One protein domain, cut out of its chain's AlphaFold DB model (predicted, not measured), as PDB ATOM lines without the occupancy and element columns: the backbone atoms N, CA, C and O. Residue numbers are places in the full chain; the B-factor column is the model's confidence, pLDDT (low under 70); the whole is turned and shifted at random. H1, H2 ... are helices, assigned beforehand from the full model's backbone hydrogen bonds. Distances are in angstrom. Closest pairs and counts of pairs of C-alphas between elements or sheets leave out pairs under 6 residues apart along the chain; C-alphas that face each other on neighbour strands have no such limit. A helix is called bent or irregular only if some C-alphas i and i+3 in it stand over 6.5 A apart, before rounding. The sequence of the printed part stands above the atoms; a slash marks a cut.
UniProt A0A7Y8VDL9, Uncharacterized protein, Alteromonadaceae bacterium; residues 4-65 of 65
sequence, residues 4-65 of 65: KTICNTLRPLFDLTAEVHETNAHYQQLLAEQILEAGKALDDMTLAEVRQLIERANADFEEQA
ATOM      1  N   LYS A   4     -20.979  10.287 -25.253       68.56
ATOM      2  CA  LYS A   4     -21.604  10.598 -26.551       68.56
ATOM      3  C   LYS A   4     -21.443  12.059 -26.962       68.56
ATOM      4  O   LYS A   4     -21.276  12.338 -28.146       68.56
ATOM      5  N   THR A   5     -21.526  12.989 -26.014       74.38
ATOM      6  CA  THR A   5     -21.368  14.420 -26.289       74.38
ATOM      7  C   THR A   5     -19.918  14.729 -26.642       74.38
ATOM      8  O   THR A   5     -19.676  15.421 -27.619       74.38
ATOM      9  N   ILE A   6     -18.969  14.147 -25.905       69.56
ATOM     10  CA  ILE A   6     -17.527  14.262 -26.159       69.56
ATOM     11  C   ILE A   6     -17.192  13.779 -27.579       69.56
ATOM     12  O   ILE A   6     -16.619  14.529 -28.369       69.56
ATOM     13  N   CYS A   7     -17.631  12.574 -27.946       70.12
ATOM     14  CA  CYS A   7     -17.388  12.020 -29.277       70.12
ATOM     15  C   CYS A   7     -18.073  12.825 -30.391       70.12
ATOM     16  O   CYS A   7     -17.472  13.033 -31.439       70.12
ATOM     17  N   ASN A   8     -19.292  13.335 -30.177       73.56
ATOM     18  CA  ASN A   8     -19.968  14.180 -31.168       73.56
ATOM     19  C   ASN A   8     -19.264  15.528 -31.384       73.56
ATOM     20  O   ASN A   8     -19.189  15.986 -32.521       73.56
ATOM     21  N   THR A   9     -18.746  16.154 -30.323       75.25
ATOM     22  CA  THR A   9     -17.984  17.410 -30.425       75.25
ATOM     23  C   THR A   9     -16.663  17.203 -31.163       75.25
ATOM     24  O   THR A   9     -16.234  18.066 -31.924       75.25
ATOM     25  N   LEU A  10     -16.030  16.046 -30.967       71.81
ATOM     26  CA  LEU A  10     -14.740  15.713 -31.568       71.81
ATOM     27  C   LEU A  10     -14.833  15.099 -32.961       71.81
ATOM     28  O   LEU A  10     -13.837  15.065 -33.676       71.81
ATOM     29  N   ARG A  11     -16.022  14.664 -33.374       70.12
ATOM     30  CA  ARG A  11     -16.301  14.091 -34.693       70.12
ATOM     31  C   ARG A  11     -15.663  14.851 -35.874       70.12
ATOM     32  O   ARG A  11     -14.947  14.223 -36.642       70.12
ATOM     33  N   PRO A  12     -15.808  16.186 -36.012       69.12
ATOM     34  CA  PRO A  12     -15.157  16.920 -37.104       69.12
ATOM     35  C   PRO A  12     -13.618  16.931 -37.035       69.12
ATOM     36  O   PRO A  12     -12.968  17.217 -38.036       69.12
ATOM     37  N   LEU A  13     -13.021  16.647 -35.874       64.44
ATOM     38  CA  LEU A  13     -11.571  16.505 -35.713       64.44
ATOM     39  C   LEU A  13     -11.105  15.079 -36.030       64.44
ATOM     40  O   LEU A  13     -10.006  14.905 -36.549       64.44
ATOM     41  N   PHE A  14     -11.946  14.076 -35.776       62.31
ATOM     42  CA  PHE A  14     -11.691  12.683 -36.153       62.31
ATOM     43  C   PHE A  14     -11.700  12.464 -37.663       62.31
ATOM     44  O   PHE A  14     -10.800  11.796 -38.180       62.31
ATOM     45  N   ASP A  15     -12.631  13.125 -38.356       57.88
ATOM     46  CA  ASP A  15     -12.766  13.141 -39.821       57.88
ATOM     47  C   ASP A  15     -11.453  13.544 -40.531       57.88
ATOM     48  O   ASP A  15     -11.158  13.108 -41.640       57.88
ATOM     49  N   LEU A  16     -10.597  14.322 -39.856       48.34
ATOM     50  CA  LEU A  16      -9.316  14.794 -40.389       48.34
ATOM     51  C   LEU A  16      -8.139  13.824 -40.200       48.34
ATOM     52  O   LEU A  16      -7.094  14.058 -40.811       48.34
ATOM     53  N   THR A  17      -8.245  12.795 -39.348       53.56
ATOM     54  CA  THR A  17      -7.052  12.043 -38.897       53.56
ATOM     55  C   THR A  17      -7.052  10.550 -39.206       53.56
ATOM     56  O   THR A  17      -5.974  10.038 -39.489       53.56
ATOM     57  N   ALA A  18      -8.197   9.864 -39.207       50.28
ATOM     58  CA  ALA A  18      -8.385   8.531 -39.797       50.28
ATOM     59  C   ALA A  18      -9.782   8.012 -39.428       50.28
ATOM     60  O   ALA A  18     -10.087   7.830 -38.249       50.28
ATOM     61  N   GLU A  19     -10.592   7.670 -40.430       50.03
ATOM     62  CA  GLU A  19     -11.934   7.073 -40.283       50.03
ATOM     63  C   GLU A  19     -11.962   5.746 -39.483       50.03
ATOM     64  O   GLU A  19     -13.028   5.255 -39.126       50.03
ATOM     65  N   VAL A  20     -10.806   5.142 -39.181       53.47
ATOM     66  CA  VAL A  20     -10.699   3.759 -38.680       53.47
ATOM     67  C   VAL A  20     -11.068   3.619 -37.194       53.47
ATOM     68  O   VAL A  20     -11.599   2.584 -36.789       53.47
ATOM     69  N   HIS A  21     -10.843   4.654 -36.376       59.69
ATOM     70  CA  HIS A  21     -11.059   4.578 -34.921       59.69
ATOM     71  C   HIS A  21     -12.344   5.276 -34.445       59.69
ATOM     72  O   HIS A  21     -12.815   4.978 -33.348       59.69
ATOM     73  N   GLU A  22     -12.975   6.125 -35.274       58.19
ATOM     74  CA  GLU A  22     -14.227   6.822 -34.922       58.19
ATOM     75  C   GLU A  22     -15.352   5.834 -34.583       58.19
ATOM     76  O   GLU A  22     -16.110   6.066 -33.648       58.19
ATOM     77  N   THR A  23     -15.464   4.714 -35.298       63.09
ATOM     78  CA  THR A  23     -16.514   3.710 -35.049       63.09
ATOM     79  C   THR A  23     -16.184   2.729 -33.926       63.09
ATOM     80  O   THR A  23     -17.016   1.882 -33.589       63.09
ATOM     81  N   ASN A  24     -14.987   2.807 -33.340       72.75
ATOM     82  CA  ASN A  24     -14.578   1.883 -32.298       72.75
ATOM     83  C   ASN A  24     -15.053   2.384 -30.925       72.75
ATOM     84  O   ASN A  24     -14.515   3.334 -30.362       72.75
ATOM     85  N   ALA A  25     -16.070   1.718 -30.373       73.38
ATOM     86  CA  ALA A  25     -16.649   2.075 -29.078       73.38
ATOM     87  C   ALA A  25     -15.623   2.052 -27.929       73.38
ATOM     88  O   ALA A  25     -15.725   2.861 -27.011       73.38
ATOM     89  N   HIS A  26     -14.624   1.165 -27.993       75.81
ATOM     90  CA  HIS A  26     -13.570   1.089 -26.984       75.81
ATOM     91  C   HIS A  26     -12.641   2.307 -27.053       75.81
ATOM     92  O   HIS A  26     -12.366   2.934 -26.035       75.81
ATOM     93  N   TYR A  27     -12.250   2.707 -28.264       79.31
ATOM     94  CA  TYR A  27     -11.473   3.924 -28.491       79.31
ATOM     95  C   TYR A  27     -12.212   5.183 -28.011       79.31
ATOM     96  O   TYR A  27     -11.652   6.027 -27.314       79.31
ATOM     97  N   GLN A  28     -13.506   5.285 -28.331       76.12
ATOM     98  CA  GLN A  28     -14.357   6.380 -27.866       76.12
ATOM     99  C   GLN A  28     -14.437   6.461 -26.334       76.12
ATOM    100  O   GLN A  28     -14.441   7.562 -25.782       76.12
ATOM    101  N   GLN A  29     -14.491   5.313 -25.648       81.38
ATOM    102  CA  GLN A  29     -14.445   5.263 -24.186       81.38
ATOM    103  C   GLN A  29     -13.092   5.732 -23.646       81.38
ATOM    104  O   GLN A  29     -13.085   6.656 -22.839       81.38
ATOM    105  N   LEU A  30     -11.976   5.194 -24.151       82.69
ATOM    106  CA  LEU A  30     -10.622   5.579 -23.726       82.69
ATOM    107  C   LEU A  30     -10.385   7.086 -23.848       82.69
ATOM    108  O   LEU A  30      -9.856   7.731 -22.944       82.69
ATOM    109  N   LEU A  31     -10.799   7.672 -24.968       80.94
ATOM    110  CA  LEU A  31     -10.676   9.105 -25.187       80.94
ATOM    111  C   LEU A  31     -11.548   9.913 -24.214       80.94
ATOM    112  O   LEU A  31     -11.103  10.917 -23.659       80.94
ATOM    113  N   ALA A  32     -12.799   9.496 -24.007       82.12
ATOM    114  CA  ALA A  32     -13.694  10.190 -23.092       82.12
ATOM    115  C   ALA A  32     -13.215  10.097 -21.637       82.12
ATOM    116  O   ALA A  32     -13.322  11.084 -20.913       82.12
ATOM    117  N   GLU A  33     -12.649   8.964 -21.225       84.75
ATOM    118  CA  GLU A  33     -12.006   8.802 -19.918       84.75
ATOM    119  C   GLU A  33     -10.834   9.774 -19.761       84.75
ATOM    120  O   GLU A  33     -10.810  10.530 -18.795       84.75
ATOM    121  N   GLN A  34      -9.948   9.875 -20.755       83.88
ATOM    122  CA  GLN A  34      -8.827  10.821 -20.713       83.88
ATOM    123  C   GLN A  34      -9.273  12.288 -20.639       83.88
ATOM    124  O   GLN A  34      -8.661  13.101 -19.943       83.88
ATOM    125  N   ILE A  35     -10.354  12.647 -21.334       82.75
ATOM    126  CA  ILE A  35     -10.929  13.998 -21.283       82.75
ATOM    127  C   ILE A  35     -11.549  14.276 -19.908       82.75
ATOM    128  O   ILE A  35     -11.408  15.381 -19.381       82.75
ATOM    129  N   LEU A  36     -12.203  13.281 -19.302       82.56
ATOM    130  CA  LEU A  36     -12.735  13.386 -17.943       82.56
ATOM    131  C   LEU A  36     -11.609  13.498 -16.901       82.56
ATOM    132  O   LEU A  36     -11.707  14.329 -16.000       82.56
ATOM    133  N   GLU A  37     -10.527  12.728 -17.045       83.12
ATOM    134  CA  GLU A  37      -9.343  12.793 -16.176       83.12
ATOM    135  C   GLU A  37      -8.604  14.130 -16.277       83.12
ATOM    136  O   GLU A  37      -8.087  14.631 -15.278       83.12
ATOM    137  N   ALA A  38      -8.592  14.752 -17.458       80.06
ATOM    138  CA  ALA A  38      -8.010  16.077 -17.647       80.06
ATOM    139  C   ALA A  38      -8.731  17.174 -16.835       80.06
ATOM    140  O   ALA A  38      -8.191  18.270 -16.674       80.06
ATOM    141  N   GLY A  39      -9.939  16.902 -16.319       80.31
ATOM    142  CA  GLY A  39     -10.662  17.789 -15.403       80.31
ATOM    143  C   GLY A  39     -11.127  19.107 -16.027       80.31
ATOM    144  O   GLY A  39     -11.519  20.023 -15.303       80.31
ATOM    145  N   LYS A  40     -11.086  19.218 -17.358       77.50
ATOM    146  CA  LYS A  40     -11.513  20.394 -18.125       77.50
ATOM    147  C   LYS A  40     -12.644  20.021 -19.074       77.50
ATOM    148  O   LYS A  40     -12.699  18.902 -19.581       77.50
ATOM    149  N   ALA A  41     -13.542  20.968 -19.330       77.06
ATOM    150  CA  ALA A  41     -14.534  20.797 -20.378       77.06
ATOM    151  C   ALA A  41     -13.852  20.848 -21.749       77.06
ATOM    152  O   ALA A  41     -12.908  21.605 -21.953       77.06
ATOM    153  N   LEU A  42     -14.365  20.067 -22.698       75.31
ATOM    154  CA  LEU A  42     -13.878  20.057 -24.080       75.31
ATOM    155  C   LEU A  42     -13.936  21.441 -24.743       75.31
ATOM    156  O   LEU A  42     -13.064  21.773 -25.535       75.31
ATOM    157  N   ASP A  43     -14.935  22.246 -24.378       77.31
ATOM    158  CA  ASP A  43     -15.100  23.634 -24.830       77.31
ATOM    159  C   ASP A  43     -13.972  24.565 -24.346       77.31
ATOM    160  O   ASP A  43     -13.645  25.542 -25.015       77.31
ATOM    161  N   ASP A  44     -13.351  24.251 -23.205       81.75
ATOM    162  CA  ASP A  44     -12.226  25.003 -22.635       81.75
ATOM    163  C   ASP A  44     -10.860  24.481 -23.118       81.75
ATOM    164  O   ASP A  44      -9.821  25.061 -22.791       81.75
ATOM    165  N   MET A  45     -10.834  23.377 -23.872       82.94
ATOM    166  CA  MET A  45      -9.601  22.794 -24.390       82.94
ATOM    167  C   MET A  45      -9.214  23.415 -25.726       82.94
ATOM    168  O   MET A  45     -10.016  23.574 -26.645       82.94
ATOM    169  N   THR A  46      -7.927  23.709 -25.871       84.25
ATOM    170  CA  THR A  46      -7.387  24.126 -27.164       84.25
ATOM    171  C   THR A  46      -7.331  22.955 -28.146       84.25
ATOM    172  O   THR A  46      -7.200  21.793 -27.758       84.25
ATOM    173  N   LEU A  47      -7.326  23.256 -29.447       79.06
ATOM    174  CA  LEU A  47      -7.149  22.248 -30.500       79.06
ATOM    175  C   LEU A  47      -5.881  21.393 -30.295       79.06
ATOM    176  O   LEU A  47      -5.866  20.212 -30.631       79.06
ATOM    177  N   ALA A  48      -4.820  21.990 -29.740       80.56
ATOM    178  CA  ALA A  48      -3.575  21.295 -29.430       80.56
ATOM    179  C   ALA A  48      -3.734  20.303 -28.265       80.56
ATOM    180  O   ALA A  48      -3.260  19.176 -28.370       80.56
ATOM    181  N   GLU A  49      -4.434  20.690 -27.192       83.31
ATOM    182  CA  GLU A  49      -4.756  19.786 -26.076       83.31
ATOM    183  C   GLU A  49      -5.633  18.623 -26.547       83.31
ATOM    184  O   GLU A  49      -5.353  17.470 -26.238       83.31
ATOM    185  N   VAL A  50      -6.645  18.909 -27.368       81.19
ATOM    186  CA  VAL A  50      -7.509  17.876 -27.949       81.19
ATOM    187  C   VAL A  50      -6.712  16.907 -28.825       81.19
ATOM    188  O   VAL A  50      -6.881  15.697 -28.710       81.19
ATOM    189  N   ARG A  51      -5.800  17.413 -29.664       79.00
ATOM    190  CA  ARG A  51      -4.909  16.564 -30.468       79.00
ATOM    191  C   ARG A  51      -4.022  15.672 -29.607       79.00
ATOM    192  O   ARG A  51      -3.933  14.487 -29.896       79.00
ATOM    193  N   GLN A  52      -3.440  16.202 -28.534       82.75
ATOM    194  CA  GLN A  52      -2.625  15.411 -27.606       82.75
ATOM    195  C   GLN A  52      -3.423  14.261 -26.975       82.75
ATOM    196  O   GLN A  52      -2.897  13.162 -26.828       82.75
ATOM    197  N   LEU A  53      -4.693  14.495 -26.630       82.75
ATOM    198  CA  LEU A  53      -5.577  13.461 -26.081       82.75
ATOM    199  C   LEU A  53      -5.914  12.389 -27.124       82.75
ATOM    200  O   LEU A  53      -5.909  11.206 -26.803       82.75
ATOM    201  N   ILE A  54      -6.150  12.792 -28.374       79.06
ATOM    202  CA  ILE A  54      -6.381  11.876 -29.502       79.06
ATOM    203  C   ILE A  54      -5.137  11.025 -29.787       79.06
ATOM    204  O   ILE A  54      -5.248   9.810 -29.933       79.06
ATOM    205  N   GLU A  55      -3.951  11.637 -29.832       81.38
ATOM    206  CA  GLU A  55      -2.681  10.931 -30.045       81.38
ATOM    207  C   GLU A  55      -2.394   9.941 -28.916       81.38
ATOM    208  O   GLU A  55      -2.006   8.804 -29.175       81.38
ATOM    209  N   ARG A  56      -2.644  10.341 -27.665       81.94
ATOM    210  CA  ARG A  56      -2.485   9.457 -26.512       81.94
ATOM    211  C   ARG A  56      -3.491   8.306 -26.536       81.94
ATOM    212  O   ARG A  56      -3.089   7.174 -26.317       81.94
ATOM    213  N   ALA A  57      -4.760   8.568 -26.858       80.75
ATOM    214  CA  ALA A  57      -5.769   7.522 -27.034       80.75
ATOM    215  C   ALA A  57      -5.415   6.543 -28.161       80.75
ATOM    216  O   ALA A  57      -5.675   5.353 -28.022       80.75
ATOM    217  N   ASN A  58      -4.822   7.023 -29.261       78.75
ATOM    218  CA  ASN A  58      -4.346   6.157 -30.341       78.75
ATOM    219  C   ASN A  58      -3.201   5.262 -29.866       78.75
ATOM    220  O   ASN A  58      -3.274   4.058 -30.070       78.75
ATOM    221  N   ALA A  59      -2.193   5.828 -29.198       79.50
ATOM    222  CA  ALA A  59      -1.066   5.058 -28.676       79.50
ATOM    223  C   ALA A  59      -1.519   3.978 -27.676       79.50
ATOM    224  O   ALA A  59      -1.108   2.828 -27.791       79.50
ATOM    225  N   ASP A  60      -2.418   4.328 -26.750       79.75
ATOM    226  CA  ASP A  60      -2.993   3.383 -25.782       79.75
ATOM    227  C   ASP A  60      -3.802   2.276 -26.476       79.75
ATOM    228  O   ASP A  60      -3.745   1.111 -26.090       79.75
ATOM    229  N   PHE A  61      -4.541   2.629 -27.531       77.12
ATOM    230  CA  PHE A  61      -5.316   1.672 -28.312       77.12
ATOM    231  C   PHE A  61      -4.422   0.741 -29.150       77.12
ATOM    232  O   PHE A  61      -4.714  -0.447 -29.237       77.12
ATOM    233  N   GLU A  62      -3.334   1.249 -29.740       75.94
ATOM    234  CA  GLU A  62      -2.351   0.454 -30.492       75.94
ATOM    235  C   GLU A  62      -1.511  -0.461 -29.586       75.94
ATOM    236  O   GLU A  62      -1.172  -1.563 -30.004       75.94
ATOM    237  N   GLU A  63      -1.201  -0.061 -28.346       70.88
ATOM    238  CA  GLU A  63      -0.540  -0.940 -27.363       70.88
ATOM    239  C   GLU A  63      -1.449  -2.072 -26.855       70.88
ATOM    240  O   GLU A  63      -0.951  -3.105 -26.401       70.88
ATOM    241  N   GLN A  64      -2.772  -1.893 -26.920       61.72
ATOM    242  CA  GLN A  64      -3.763  -2.876 -26.471       61.72
ATOM    243  C   GLN A  64      -4.311  -3.781 -27.598       61.72
ATOM    244  O   GLN A  64      -5.060  -4.717 -27.295       61.72
ATOM    245  N   ALA A  65      -3.960  -3.524 -28.867       57.22
ATOM    246  CA  ALA A  65      -4.422  -4.254 -30.061       57.22
ATOM    247  C   ALA A  65      -3.447  -5.350 -30.529       57.22
ATOM    248  O   ALA A  65      -3.949  -6.413 -30.971       57.22
TER     249      ALA A  65
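What this domain is: This is residues 4 to 65 of the 65 residues of an uncharacterized protein of Alteromonadaceae bacterium (UniProt A0A7Y8VDL9). Two longer helices, H3 and H4, cross near their middles as a skewed X at 51 degrees and run opposite ways. H1 sits across H3 and near H4, the centres of the three making a triangle, while the very short H2 fills the turn between H1 and H3. The printed part has 62 residues with four named helices, in the order H1, H2, H3, H4, and no named strand; the class is all helix, with 45 residues in helices. The whole is compact, with a radius of gyration of the C-alphas of 10.7 A, and spans 31 by 22 by 21 A.

How they stand to each other: H1, residues 4 to 14, is followed after a tight link by H2, residues 19 to 22; the two are close but not clearly touching, with the C-alphas of Phe 14 and Glu 22 the closest, 6.5 A apart. H3, residues 25 to 37, is the hub, touching three helices. H2 and H3 touch only at the corner by their tight link, and only just, with 3 pairs of C-alphas within 8 A; the closest are those of His 21 and Tyr 27, at 6.5 A. H1 and H3 only just touch, also with 3 pairs, and H3 does so with residues 28 to 32 alone; the closest C-alphas are those of Ile 6 and Ala 32, at 6.4 A, and the lines are about perpendicular at 77 degrees. H4, residues 47 to 63, touches H3 with 10 such pairs, the closest C-alphas being those of Leu 31 and Ala 57, at 5.5 A; they run opposite ways at a steep tilt of 51 degrees. H1 and H4 are near each other, and H2 and H4 are only just apart, their closest C-alphas at 8.3 A. In H3 and H4 every O i to N i+4 pair is within hydrogen-bond range, in H1 5 of 7 are, and H2 is too short for such a pair.

Where its parts are: H1 begins at C-alpha 4, (-21.604, 10.598, -26.551), and is 14.0 A long; it is irregular, with C-alphas 9 and 12 at 7.3 A. H2 is 5.8 A long. H3 begins at C-alpha 25, (-16.649, 2.075, -29.078), and is 18.3 A long. H4 is 24.3 A long and ends at C-alpha 63, (-0.540, -0.940, -27.363).

The domain as a whole: The two C-alphas farthest apart, those of Asp 44 and Ala 65, are 31.2 A apart. The printed part has no cut, and no link is long; the one from H3 to H4, with 9 residues between them, is short. The mean pLDDT of the printed part is 73.8, with residues 4, 6, 12 to 23, and 64 to 65 under 70.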